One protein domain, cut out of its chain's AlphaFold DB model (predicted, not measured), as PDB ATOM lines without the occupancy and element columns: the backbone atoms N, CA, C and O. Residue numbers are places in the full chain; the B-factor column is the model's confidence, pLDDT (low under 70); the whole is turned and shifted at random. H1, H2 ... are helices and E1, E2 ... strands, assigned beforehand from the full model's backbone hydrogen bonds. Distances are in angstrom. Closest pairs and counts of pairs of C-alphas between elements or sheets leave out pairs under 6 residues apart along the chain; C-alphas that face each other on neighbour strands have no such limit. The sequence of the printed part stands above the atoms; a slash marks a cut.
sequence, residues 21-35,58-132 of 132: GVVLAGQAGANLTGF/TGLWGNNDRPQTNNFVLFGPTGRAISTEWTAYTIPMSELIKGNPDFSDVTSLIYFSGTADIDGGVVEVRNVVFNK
ATOM      1  N   GLY A  21     -27.225  30.847  51.732       87.06
ATOM      2  CA  GLY A  21     -28.544  30.466  51.234       87.06
ATOM      3  C   GLY A  21     -29.401  29.769  52.277       87.06
ATOM      4  O   GLY A  21     -28.892  29.205  53.247       87.06
ATOM      5  N   VAL A  22     -30.714  29.817  52.063       88.25
ATOM      6  CA  VAL A  22     -31.692  29.054  52.840       88.25
ATOM      7  C   VAL A  22     -31.888  27.715  52.145       88.25
ATOM      8  O   VAL A  22     -32.527  27.630  51.093       88.25
ATOM      9  N   VAL A  23     -31.313  26.683  52.752       87.25
ATOM     10  CA  VAL A  23     -31.319  25.309  52.248       87.25
ATOM     11  C   VAL A  23     -32.145  24.411  53.157       87.25
ATOM     12  O   VAL A  23     -32.216  24.627  54.370       87.25
ATOM     13  N   LEU A  24     -32.754  23.377  52.582       81.88
ATOM     14  CA  LEU A  24     -33.401  22.337  53.375       81.88
ATOM     15  C   LEU A  24     -32.354  21.460  54.075       81.88
ATOM     16  O   LEU A  24     -31.216  21.312  53.617       81.88
ATOM     17  N   ALA A  25     -32.753  20.856  55.197       83.50
ATOM     18  CA  ALA A  25     -31.899  19.946  55.952       83.50
ATOM     19  C   ALA A  25     -31.349  18.831  55.044       83.50
ATOM     20  O   ALA A  25     -32.078  18.250  54.241       83.50
ATOM     21  N   GLY A  26     -30.047  18.558  55.156       83.00
ATOM     22  CA  GLY A  26     -29.372  17.556  54.326       83.00
ATOM     23  C   GLY A  26     -29.229  17.929  52.846       83.00
ATOM     24  O   GLY A  26     -28.960  17.042  52.043       83.00
ATOM     25  N   GLN A  27     -29.410  19.203  52.471       83.81
ATOM     26  CA  GLN A  27     -29.360  19.665  51.071       83.81
ATOM     27  C   GLN A  27     -30.397  18.961  50.174       83.81
ATOM     28  O   GLN A  27     -30.158  18.676  48.991       83.81
ATOM     29  N   ALA A  28     -31.557  18.655  50.760       89.38
ATOM     30  CA  ALA A  28     -32.704  18.135  50.036       89.38
ATOM     31  C   ALA A  28     -33.241  19.179  49.042       89.38
ATOM     32  O   ALA A  28     -33.236  20.378  49.324       89.38
ATOM     33  N   GLY A  29     -33.713  18.707  47.891       90.38
ATOM     34  CA  GLY A  29     -34.440  19.528  46.930       90.38
ATOM     35  C   GLY A  29     -35.897  19.704  47.329       90.38
ATOM     36  O   GLY A  29     -36.570  18.739  47.698       90.38
ATOM     37  N   ALA A  30     -36.399  20.929  47.235       92.00
ATOM     38  CA  ALA A  30     -37.824  21.204  47.207       92.00
ATOM     39  C   ALA A  30     -38.351  21.024  45.779       92.00
ATOM     40  O   ALA A  30     -37.759  21.531  44.827       92.00
ATOM     41  N   ASN A  31     -39.503  20.364  45.640       94.62
ATOM     42  CA  ASN A  31     -40.209  20.306  44.367       94.62
ATOM     43  C   ASN A  31     -41.083  21.557  44.205       94.62
ATOM     44  O   ASN A  31     -42.099  21.711  44.885       94.62
ATOM     45  N   LEU A  32     -40.674  22.435  43.293       94.50
ATOM     46  CA  LEU A  32     -41.357  23.659  42.883       94.50
ATOM     47  C   LEU A  32     -41.814  23.589  41.416       94.50
ATOM     48  O   LEU A  32     -41.950  24.617  40.753       94.50
ATOM     49  N   THR A  33     -42.073  22.387  40.898       95.56
ATOM     50  CA  THR A  33     -42.646  22.212  39.555       95.56
ATOM     51  C   THR A  33     -43.979  22.964  39.450       95.56
ATOM     52  O   THR A  33     -44.824  22.918  40.353       95.56
ATOM     53  N   GLY A  34     -44.190  23.665  38.341       94.44
ATOM     54  CA  GLY A  34     -45.353  24.520  38.101       94.44
ATOM     55  C   GLY A  34     -45.179  25.978  38.540       94.44
ATOM     56  O   GLY A  34     -46.163  26.717  38.512       94.44
ATOM     57  N   PHE A  35     -43.988  26.385  38.989       95.19
ATOM     58  CA  PHE A  35     -43.637  27.783  39.281       95.19
ATOM     59  C   PHE A  35     -42.728  28.407  38.209       95.19
ATOM     60  O   PHE A  35     -42.311  29.549  38.365       95.19
ATOM     61  N   THR A  58     -30.799  25.273  41.996       94.88
ATOM     62  CA  THR A  58     -31.213  23.872  41.834       94.88
ATOM     63  C   THR A  58     -29.994  22.970  41.879       94.88
ATOM     64  O   THR A  58     -28.890  23.435  41.591       94.88
ATOM     65  N   GLY A  59     -30.181  21.692  42.203       92.44
ATOM     66  CA  GLY A  59     -29.099  20.710  42.231       92.44
ATOM     67  C   GLY A  59     -28.061  20.953  43.330       92.44
ATOM     68  O   GLY A  59     -28.230  21.786  44.221       92.44
ATOM     69  N   LEU A  60     -26.955  20.216  43.291       90.19
ATOM     70  CA  LEU A  60     -25.921  20.232  44.320       90.19
ATOM     71  C   LEU A  60     -24.524  20.331  43.702       90.19
ATOM     72  O   LEU A  60     -24.136  19.529  42.856       90.19
ATOM     73  N   TRP A  61     -23.736  21.309  44.161       85.69
ATOM     74  CA  TRP A  61     -22.357  21.486  43.708       85.69
ATOM     75  C   TRP A  61     -21.530  20.208  43.907       85.69
ATOM     76  O   TRP A  61     -21.528  19.623  44.989       85.69
ATOM     77  N   GLY A  62     -20.808  19.791  42.864       87.12
ATOM     78  CA  GLY A  62     -19.971  18.588  42.890       87.12
ATOM     79  C   GLY A  62     -20.739  17.264  42.792       87.12
ATOM     80  O   GLY A  62     -20.113  16.210  42.874       87.12
ATOM     81  N   ASN A  63     -22.061  17.297  42.601       91.06
ATOM     82  CA  ASN A  63     -22.869  16.110  42.344       91.06
ATOM     83  C   ASN A  63     -23.299  16.067  40.869       91.06
ATOM     84  O   ASN A  63     -24.140  16.850  40.434       91.06
ATOM     85  N   ASN A  64     -22.736  15.128  40.103       90.56
ATOM     86  CA  ASN A  64     -23.030  14.989  38.673       90.56
ATOM     87  C   ASN A  64     -24.469  14.533  38.385       90.56
ATOM     88  O   ASN A  64     -24.990  14.853  37.321       90.56
ATOM     89  N   ASP A  65     -25.114  13.834  39.323       92.62
ATOM     90  CA  ASP A  65     -26.506  13.385  39.184       92.62
ATOM     91  C   ASP A  65     -27.506  14.514  39.484       92.62
ATOM     92  O   ASP A  65     -28.681  14.419  39.142       92.62
ATOM     93  N   ARG A  66     -27.042  15.592  40.132       92.44
ATOM     94  CA  ARG A  66     -27.830  16.770  40.518       92.44
ATOM     95  C   ARG A  66     -27.089  18.039  40.087       92.44
ATOM     96  O   ARG A  66     -26.604  18.771  40.950       92.44
ATOM     97  N   PRO A  67     -26.944  18.308  38.779       90.81
ATOM     98  CA  PRO A  67     -26.139  19.425  38.298       90.81
ATOM     99  C   PRO A  67     -26.644  20.753  38.866       90.81
ATOM    100  O   PRO A  67     -27.823  21.095  38.749       90.81
ATOM    101  N   GLN A  68     -25.741  21.511  39.493       91.38
ATOM    102  CA  GLN A  68     -26.113  22.784  40.096       91.38
ATOM    103  C   GLN A  68     -26.397  23.845  39.030       91.38
ATOM    104  O   GLN A  68     -25.592  24.050  38.120       91.38
ATOM    105  N   THR A  69     -27.491  24.590  39.202       94.31
ATOM    106  CA  THR A  69     -27.737  25.830  38.455       94.31
ATOM    107  C   THR A  69     -27.971  27.001  39.403       94.31
ATOM    108  O   THR A  69     -28.643  26.862  40.427       94.31
ATOM    109  N   ASN A  70     -27.415  28.161  39.055       93.44
ATOM    110  CA  ASN A  70     -27.573  29.411  39.798       93.44
ATOM    111  C   ASN A  70     -28.499  30.337  39.008       93.44
ATOM    112  O   ASN A  70     -28.175  30.707  37.879       93.44
ATOM    113  N   ASN A  71     -29.630  30.721  39.596       95.62
ATOM    114  CA  ASN A  71     -30.658  31.527  38.941       95.62
ATOM    115  C   ASN A  71     -30.870  32.795  39.757       95.62
ATOM    116  O   ASN A  71     -31.273  32.715  40.914       95.62
ATOM    117  N   PHE A  72     -30.549  33.958  39.196       95.25
ATOM    118  CA  PHE A  72     -30.404  35.191  39.960       95.25
ATOM    119  C   PHE A  72     -30.575  36.451  39.122       95.25
ATOM    120  O   PHE A  72     -30.445  36.454  37.896       95.25
ATOM    121  N   VAL A  73     -30.791  37.551  39.836       95.81
ATOM    122  CA  VAL A  73     -30.615  38.914  39.339       95.81
ATOM    123  C   VAL A  73     -29.598  39.647  40.209       95.81
ATOM    124  O   VAL A  73     -29.300  39.232  41.330       95.81
ATOM    125  N   LEU A  74     -29.055  40.738  39.674       93.81
ATOM    126  CA  LEU A  74     -28.092  41.576  40.377       93.81
ATOM    127  C   LEU A  74     -28.797  42.571  41.300       93.81
ATOM    128  O   LEU A  74     -29.794  43.191  40.919       93.81
ATOM    129  N   PHE A  75     -28.222  42.759  42.479       92.94
ATOM    130  CA  PHE A  75     -28.529  43.811  43.437       92.94
ATOM    131  C   PHE A  75     -27.268  44.627  43.739       92.94
ATOM    132  O   PHE A  75     -26.161  44.108  43.633       92.94
ATOM    133  N   GLY A  76     -27.441  45.894  44.107       90.00
ATOM    134  CA  GLY A  76     -26.354  46.848  44.341       90.00
ATOM    135  C   GLY A  76     -26.223  47.889  43.216       90.00
ATOM    136  O   GLY A  76     -27.174  48.092  42.459       90.00
ATOM    137  N   PRO A  77     -25.060  48.556  43.082       87.12
ATOM    138  CA  PRO A  77     -24.865  49.699  42.178       87.12
ATOM    139  C   PRO A  77     -25.166  49.436  40.697       87.12
ATOM    140  O   PRO A  77     -25.515  50.358  39.963       87.12
ATOM    141  N   THR A  78     -25.023  48.191  40.247       87.12
ATOM    142  CA  THR A  78     -25.223  47.773  38.848       87.12
ATOM    143  C   THR A  78     -26.508  46.967  38.638       87.12
ATOM    144  O   THR A  78     -26.715  46.398  37.567       87.12
ATOM    145  N   GLY A  79     -27.376  46.905  39.649       91.25
ATOM    146  CA  GLY A  79     -28.594  46.107  39.629       91.25
ATOM    147  C   GLY A  79     -29.739  46.770  40.385       91.25
ATOM    148  O   GLY A  79     -29.908  47.987  40.379       91.25
ATOM    149  N   ARG A  80     -30.568  45.947  41.021       94.44
ATOM    150  CA  ARG A  80     -31.676  46.413  41.861       94.44
ATOM    151  C   ARG A  80     -31.126  47.028  43.147       94.44
ATOM    152  O   ARG A  80     -30.180  46.511  43.735       94.44
ATOM    153  N   ALA A  81     -31.713  48.133  43.592       92.69
ATOM    154  CA  ALA A  81     -31.201  48.864  44.744       92.69
ATOM    155  C   ALA A  81     -31.268  48.030  46.036       92.69
ATOM    156  O   ALA A  81     -32.191  47.247  46.249       92.69
ATOM    157  N   ILE A  82     -30.312  48.233  46.937       91.75
ATOM    158  CA  ILE A  82     -30.420  47.774  48.323       91.75
ATOM    159  C   ILE A  82     -30.633  49.028  49.163       91.75
ATOM    160  O   ILE A  82     -29.818  49.945  49.134       91.75
ATOM    161  N   SER A  83     -31.776  49.096  49.840       93.44
ATOM    162  CA  SER A  83     -32.143  50.216  50.705       93.44
ATOM    163  C   SER A  83     -31.863  49.866  52.160       93.44
ATOM    164  O   SER A  83     -31.954  48.699  52.549       93.44
ATOM    165  N   THR A  84     -31.601  50.878  52.983       93.69
ATOM    166  CA  THR A  84     -31.558  50.725  54.445       93.69
ATOM    167  C   THR A  84     -32.937  50.412  55.032       93.69
ATOM    168  O   THR A  84     -33.027  49.895  56.143       93.69
ATOM    169  N   GLU A  85     -34.001  50.670  54.269       95.62
ATOM    170  CA  GLU A  85     -35.387  50.348  54.607       95.62
ATOM    171  C   GLU A  85     -35.870  49.076  53.901       95.62
ATOM    172  O   GLU A  85     -35.448  48.752  52.786       95.62
ATOM    173  N   TRP A  86     -36.818  48.376  54.531       97.00
ATOM    174  CA  TRP A  86     -37.448  47.192  53.947       97.00
ATOM    175  C   TRP A  86     -38.115  47.523  52.614       97.00
ATOM    176  O   TRP A  86     -39.083  48.278  52.555       97.00
ATOM    177  N   THR A  87     -37.607  46.910  51.550       97.19
ATOM    178  CA  THR A  87     -38.117  47.079  50.191       97.19
ATOM    179  C   THR A  87     -38.601  45.737  49.662       97.19
ATOM    180  O   THR A  87     -37.875  44.743  49.722       97.19
ATOM    181  N   ALA A  88     -39.834  45.702  49.158       97.31
ATOM    182  CA  ALA A  88     -40.416  44.507  48.563       97.31
ATOM    183  C   ALA A  88     -39.973  44.354  47.103       97.31
ATOM    184  O   ALA A  88     -40.082  45.282  46.300       97.31
ATOM    185  N   TYR A  89     -39.529  43.153  46.758       97.56
ATOM    186  CA  TYR A  89     -39.153  42.751  45.413       97.56
ATOM    187  C   TYR A  89     -40.047  41.611  44.953       97.56
ATOM    188  O   TYR A  89     -40.369  40.707  45.718       97.56
ATOM    189  N   THR A  90     -40.452  41.657  43.688       97.75
ATOM    190  CA  THR A  90     -41.089  40.540  42.988       97.75
ATOM    191  C   THR A  90     -40.388  40.398  41.656       97.75
ATOM    192  O   THR A  90     -40.443  41.302  40.823       97.75
ATOM    193  N   ILE A  91     -39.660  39.297  41.504       97.75
ATOM    194  CA  ILE A  91     -38.810  39.043  40.348       97.75
ATOM    195  C   ILE A  91     -39.440  37.906  39.545       97.75
ATOM    196  O   ILE A  91     -39.602  36.812  40.093       97.75
ATOM    197  N   PRO A  92     -39.819  38.123  38.278       97.56
ATOM    198  CA  PRO A  92     -40.350  37.048  37.454       97.56
ATOM    199  C   PRO A  92     -39.266  35.996  37.196       97.56
ATOM    200  O   PRO A  92     -38.085  36.320  37.035       97.56
ATOM    201  N   MET A  93     -39.664  34.724  37.121       96.31
ATOM    202  CA  MET A  93     -38.728  33.624  36.866       96.31
ATOM    203  C   MET A  93     -37.960  33.811  35.557       96.31
ATOM    204  O   MET A  93     -36.772  33.507  35.498       96.31
ATOM    205  N   SER A  94     -38.583  34.425  34.548       96.38
ATOM    206  CA  SER A  94     -37.941  34.772  33.276       96.38
ATOM    207  C   SER A  94     -36.699  35.660  33.419       96.38
ATOM    208  O   SER A  94     -35.833  35.635  32.551       96.38
ATOM    209  N   GLU A  95     -36.595  36.458  34.486       96.81
ATOM    210  CA  GLU A  95     -35.403  37.271  34.760       96.81
ATOM    211  C   GLU A  95     -34.335  36.509  35.559       96.81
ATOM    212  O   GLU A  95     -33.136  36.738  35.358       96.81
ATOM    213  N   LEU A  96     -34.768  35.611  36.451       95.94
ATOM    214  CA  LEU A  96     -33.901  34.816  37.325       95.94
ATOM    215  C   LEU A  96     -33.203  33.686  36.569       95.94
ATOM    216  O   LEU A  96     -32.028  33.422  36.809       95.94
ATOM    217  N   ILE A  97     -33.918  33.005  35.677       95.44
ATOM    218  CA  ILE A  97     -33.433  31.803  35.004       95.44
ATOM    219  C   ILE A  97     -32.255  32.159  34.083       95.44
ATOM    220  O   ILE A  97     -32.399  32.931  33.137       95.44
ATOM    221  N   LYS A  98     -31.071  31.594  34.361       89.31
ATOM    222  CA  LYS A  98     -29.846  31.768  33.542       89.31
ATOM    223  C   LYS A  98     -29.424  30.502  32.790       89.31
ATOM    224  O   LYS A  98     -28.459  30.535  32.033       89.31
ATOM    225  N   GLY A  99     -30.145  29.401  32.980       86.00
ATOM    226  CA  GLY A  99     -29.888  28.113  32.342       86.00
ATOM    227  C   GLY A  99     -31.151  27.261  32.305       86.00
ATOM    228  O   GLY A  99     -32.242  27.790  32.125       86.00
ATOM    229  N   ASN A 100     -31.001  25.955  32.519       90.38
ATOM    230  CA  ASN A 100     -32.116  25.010  32.595       90.38
ATOM    231  C   ASN A 100     -32.240  24.474  34.030       90.38
ATOM    232  O   ASN A 100     -31.749  23.378  34.302       90.38
ATOM    233  N   PRO A 101     -32.799  25.256  34.971       94.00
ATOM    234  CA  PRO A 101     -32.987  24.803  36.342       94.00
ATOM    235  C   PRO A 101     -33.929  23.606  36.420       94.00
ATOM    236  O   PRO A 101     -34.963  23.564  35.755       94.00
ATOM    237  N   ASP A 102     -33.589  22.668  37.299       95.31
ATOM    238  CA  ASP A 102     -34.473  21.567  37.663       95.31
ATOM    239  C   ASP A 102     -35.383  21.993  38.823       95.31
ATOM    240  O   ASP A 102     -34.989  21.979  39.990       95.31
ATOM    241  N   PHE A 103     -36.616  22.390  38.503       94.56
ATOM    242  CA  PHE A 103     -37.615  22.789  39.498       94.56
ATOM    243  C   PHE A 103     -38.113  21.628  40.365       94.56
ATOM    244  O   PHE A 103     -38.761  21.871  41.382       94.56
ATOM    245  N   SER A 104     -37.809  20.375  40.018       95.75
ATOM    246  CA  SER A 104     -38.070  19.243  40.905       95.75
ATOM    247  C   SER A 104     -37.027  19.122  42.028       95.75
ATOM    248  O   SER A 104     -37.302  18.466  43.035       95.75
ATOM    249  N   ASP A 105     -35.889  19.817  41.897       95.19
ATOM    250  CA  ASP A 105     -34.743  19.758  42.806       95.19
ATOM    251  C   ASP A 105     -34.189  21.154  43.171       95.19
ATOM    252  O   ASP A 105     -33.027  21.489  42.911       95.19
ATOM    253  N   VAL A 106     -35.016  21.997  43.798       94.75
ATOM    254  CA  VAL A 106     -34.600  23.329  44.277       94.75
ATOM    255  C   VAL A 106     -33.942  23.217  45.650       94.75
ATOM    256  O   VAL A 106     -34.613  23.012  46.660       94.75
ATOM    257  N   THR A 107     -32.622  23.354  45.709       93.62
ATOM    258  CA  THR A 107     -31.819  23.100  46.918       93.62
ATOM    259  C   THR A 107     -31.578  24.335  47.774       93.62
ATOM    260  O   THR A 107     -31.485  24.216  48.997       93.62
ATOM    261  N   SER A 108     -31.539  25.517  47.152       92.94
ATOM    262  CA  SER A 108     -31.504  26.811  47.838       92.94
ATOM    263  C   SER A 108     -32.729  27.619  47.426       92.94
ATOM    264  O   SER A 108     -32.789  28.119  46.301       92.94
ATOM    265  N   LEU A 109     -33.696  27.767  48.339       92.75
ATOM    266  CA  LEU A 109     -34.940  28.518  48.098       92.75
ATOM    267  C   LEU A 109     -34.673  30.008  47.891       92.75
ATOM    268  O   LEU A 109     -35.346  30.669  47.104       92.75
ATOM    269  N   ILE A 110     -33.677  30.518  48.606       93.12
ATOM    270  CA  ILE A 110     -33.047  31.796  48.323       93.12
ATOM    271  C   ILE A 110     -31.545  31.652  48.540       93.12
ATOM    272  O   ILE A 110     -31.117  31.004  49.499       93.12
ATOM    273  N   TYR A 111     -30.749  32.234  47.656       91.50
ATOM    274  CA  TYR A 111     -29.303  32.295  47.782       91.50
ATOM    275  C   TYR A 111     -28.795  33.705  47.492       91.50
ATOM    276  O   TYR A 111     -29.414  34.481  46.762       91.50
ATOM    277  N   PHE A 112     -27.644  33.991  48.081       90.31
ATOM    278  CA  PHE A 112     -26.894  35.225  48.000       90.31
ATOM    279  C   PHE A 112     -25.458  34.852  47.656       90.31
ATOM    280  O   PHE A 112     -24.856  34.017  48.330       90.31
ATOM    281  N   SER A 113     -24.878  35.475  46.639       86.62
ATOM    282  CA  SER A 113     -23.433  35.402  46.411       86.62
ATOM    283  C   SER A 113     -22.919  36.778  46.037       86.62
ATOM    284  O   SER A 113     -23.487  37.408  45.144       86.62
ATOM    285  N   GLY A 114     -21.852  37.234  46.685       75.69
ATOM    286  CA  GLY A 114     -21.187  38.470  46.288       75.69
ATOM    287  C   GLY A 114     -20.383  38.275  45.009       75.69
ATOM    288  O   GLY A 114     -19.772  37.227  44.798       75.69
ATOM    289  N   THR A 115     -20.370  39.296  44.161       62.16
ATOM    290  CA  THR A 115     -19.240  39.505  43.252       62.16
ATOM    291  C   THR A 115     -18.154  40.274  44.014       62.16
ATOM    292  O   THR A 115     -18.421  40.752  45.113       62.16
ATOM    293  N   ALA A 116     -16.922  40.322  43.500       55.66
ATOM    294  CA  ALA A 116     -15.790  40.978  44.168       55.66
ATOM    295  C   ALA A 116     -16.156  42.362  44.761       55.66
ATOM    296  O   ALA A 116     -17.052  43.024  44.241       55.66
ATOM    297  N   ASP A 117     -15.448  42.765  45.824       61.56
ATOM    298  CA  ASP A 117     -15.628  44.016  46.594       61.56
ATOM    299  C   ASP A 117     -16.643  43.953  47.755       61.56
ATOM    300  O   ASP A 117     -17.497  44.820  47.903       61.56
ATOM    301  N   ILE A 118     -16.517  42.935  48.617       69.19
ATOM    302  CA  ILE A 118     -17.292  42.825  49.866       69.19
ATOM    303  C   ILE A 118     -16.887  43.952  50.828       69.19
ATOM    304  O   ILE A 118     -15.755  43.995  51.307       69.19
ATOM    305  N   ASP A 119     -17.831  44.834  51.144       77.00
ATOM    306  CA  ASP A 119     -17.625  46.042  51.958       77.00
ATOM    307  C   ASP A 119     -17.936  45.880  53.459       77.00
ATOM    308  O   ASP A 119     -17.838  46.836  54.228       77.00
ATOM    309  N   GLY A 120     -18.318  44.674  53.891       77.31
ATOM    310  CA  GLY A 120     -18.715  44.385  55.275       77.31
ATOM    311  C   GLY A 120     -20.130  44.851  55.639       77.31
ATOM    312  O   GLY A 120     -20.515  44.775  56.807       77.31
ATOM    313  N   GLY A 121     -20.914  45.323  54.666       80.12
ATOM    314  CA  GLY A 121     -22.319  45.656  54.861       80.12
ATOM    315  C   GLY A 121     -23.181  44.430  55.172       80.12
ATOM    316  O   GLY A 121     -22.839  43.290  54.860       80.12
ATOM    317  N   VAL A 122     -24.336  44.675  55.785       84.38
ATOM    318  CA  VAL A 122     -25.289  43.627  56.172       84.38
ATOM    319  C   VAL A 122     -26.458  43.626  55.198       84.38
ATOM    320  O   VAL A 122     -26.878  44.683  54.726       84.38
ATOM    321  N   VAL A 123     -27.002  42.443  54.924       87.12
ATOM    322  CA  VAL A 123     -28.270  42.263  54.215       87.12
ATOM    323  C   VAL A 123     -29.174  41.389  55.063       87.12
ATOM    324  O   VAL A 123     -28.770  40.335  55.550       87.12
ATOM    325  N   GLU A 124     -30.409  41.839  55.223       90.94
ATOM    326  CA  GLU A 124     -31.474  41.120  55.897       90.94
ATOM    327  C   GLU A 124     -32.584  40.833  54.888       90.94
ATOM    328  O   GLU A 124     -32.954  41.687  54.076       90.94
ATOM    329  N   VAL A 125     -33.126  39.619  54.953       91.94
ATOM    330  CA  VAL A 125     -34.184  39.151  54.060       91.94
ATOM    331  C   VAL A 125     -35.340  38.573  54.861       91.94
ATOM    332  O   VAL A 125     -35.135  37.936  55.896       91.94
ATOM    333  N   ARG A 126     -36.568  38.775  54.382       93.31
ATOM    334  CA  ARG A 126     -37.770  38.141  54.937       93.31
ATOM    335  C   ARG A 126     -38.824  37.899  53.860       93.31
ATOM    336  O   ARG A 126     -38.705  38.397  52.745       93.31
ATOM    337  N   ASN A 127     -39.870  37.155  54.223       94.56
ATOM    338  CA  ASN A 127     -41.059  36.935  53.394       94.56
ATOM    339  C   ASN A 127     -40.743  36.363  51.999       94.56
ATOM    340  O   ASN A 127     -41.294  36.819  51.003       94.56
ATOM    341  N   VAL A 128     -39.850  35.370  51.932       94.06
ATOM    342  CA  VAL A 128     -39.511  34.681  50.678       94.06
ATOM    343  C   VAL A 128     -40.674  33.785  50.252       94.06
ATOM    344  O   VAL A 128     -41.051  32.868  50.982       94.06
ATOM    345  N   VAL A 129     -41.243  34.047  49.075       94.88
ATOM    346  CA  VAL A 129     -42.428  33.363  48.545       94.88
ATOM    347  C   VAL A 129     -42.266  33.113  47.049       94.88
ATOM    348  O   VAL A 129     -41.954  34.025  46.289       94.88
ATOM    349  N   PHE A 130     -42.536  31.882  46.617       95.06
ATOM    350  CA  PHE A 130     -42.727  31.550  45.207       95.06
ATOM    351  C   PHE A 130     -44.209  31.722  44.857       95.06
ATOM    352  O   PHE A 130     -45.071  31.163  45.537       95.06
ATOM    353  N   ASN A 131     -44.500  32.481  43.804       94.06
ATOM    354  CA  ASN A 131     -45.853  32.744  43.309       94.06
ATOM    355  C   ASN A 131     -46.020  32.172  41.899       94.06
ATOM    356  O   ASN A 131     -45.056  32.173  41.135       94.06
ATOM    357  N   LYS A 132     -47.228  31.703  41.570       89.81
ATOM    358  CA  LYS A 132     -47.604  31.228  40.229       89.81
ATOM    359  C   LYS A 132     -48.251  32.328  39.404       89.81
ATOM    360  O   LYS A 132     -48.919  33.185  40.025       89.81
TER     361      LYS A 132
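This is residues 21 to 35 and 58 to 132 of the 132 residues of an uncharacterized protein of Vibrio metoecus (UniProt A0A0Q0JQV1). Four longer strands, E2, E4, E5 and E3, stand as a loose, poorly closed ring, E2 beside E4 and E3 beside E5, with the short E1 along E4 and the small helix H1 close by E2. The loop of residues 116 to 121, between E4 and E5, sticks out from this body. The printed part has 90 residues, with one named helix and five named strands in the order E1, E2, E3, H1, E4, E5; under half of the residues are in these named elements, which are mostly strand. The one sheet with named neighbours is E1 - E4, antiparallel. The whole is compact, with a radius of gyration of the C-alphas of 14.1 A, and spans 39 by 30 by 25 A.

E1 is residues 21 to 23, 5.9 A from first to last C-alpha, and begins at C-alpha 21 at (-28.544, 30.466, 51.234). E2 is residues 69 to 75, 18.7 A long, from C-alpha 69 at (-27.737, 25.830, 38.455). E3 is residues 87 to 92, 16.4 A long. H1 follows at once as residues 93 to 96, 5.0 A long. E4 is residues 106 to 114, 20.3 A long, and bends by 70 degrees at residue 109. E5 is residues 123 to 131, 22.8 A long, bends by 55 degrees at residue 126 and ends at C-alpha 131 at (-45.853, 32.744, 43.309).

E1 and E4 are antiparallel neighbours, with 163 degrees between their directions. The C-alphas of Gly 21 and Tyr 111 face each other at 4.0 A. N 22 and O 110 are within hydrogen-bond range at 2.9 A, as are N 109 and O 22 at 3.0 A. E2, E3 and E5 pair with no named strand. E2 and E4 are near each other, and so are E3 and E5. The closest C-alphas of E4 and E5 are those of Ile 110 and Val 128, 7.5 A apart. E2 and E3 are apart, but only just, at 8.3 A. The closest C-alphas of E2 and H1 are those of Phe 72 and Leu 96, 4.4 A apart. E3 and H1 meet only through their link. H1 is too short for an O i to N i+4 pair; its one O i to N i+3 pair is within range. E2 and E5 are apart, and so are E3 and E4.

The C-alphas of Asp 65 and Glu 85, the two farthest apart, are 41.0 A apart. Residues 36 to 57 are not printed, and C-alphas 35 and 58 are 13.3 A apart across this cut. Of the links that are printed whole, E2 to E3 is long, with 11 residues. Residues 24 to 35 hold no named element, and their C-alphas lie 13 to 18 A from the mean of all C-alphas. The mean pLDDT of the printed part is 90.3; residues 115 to 118 are under 70.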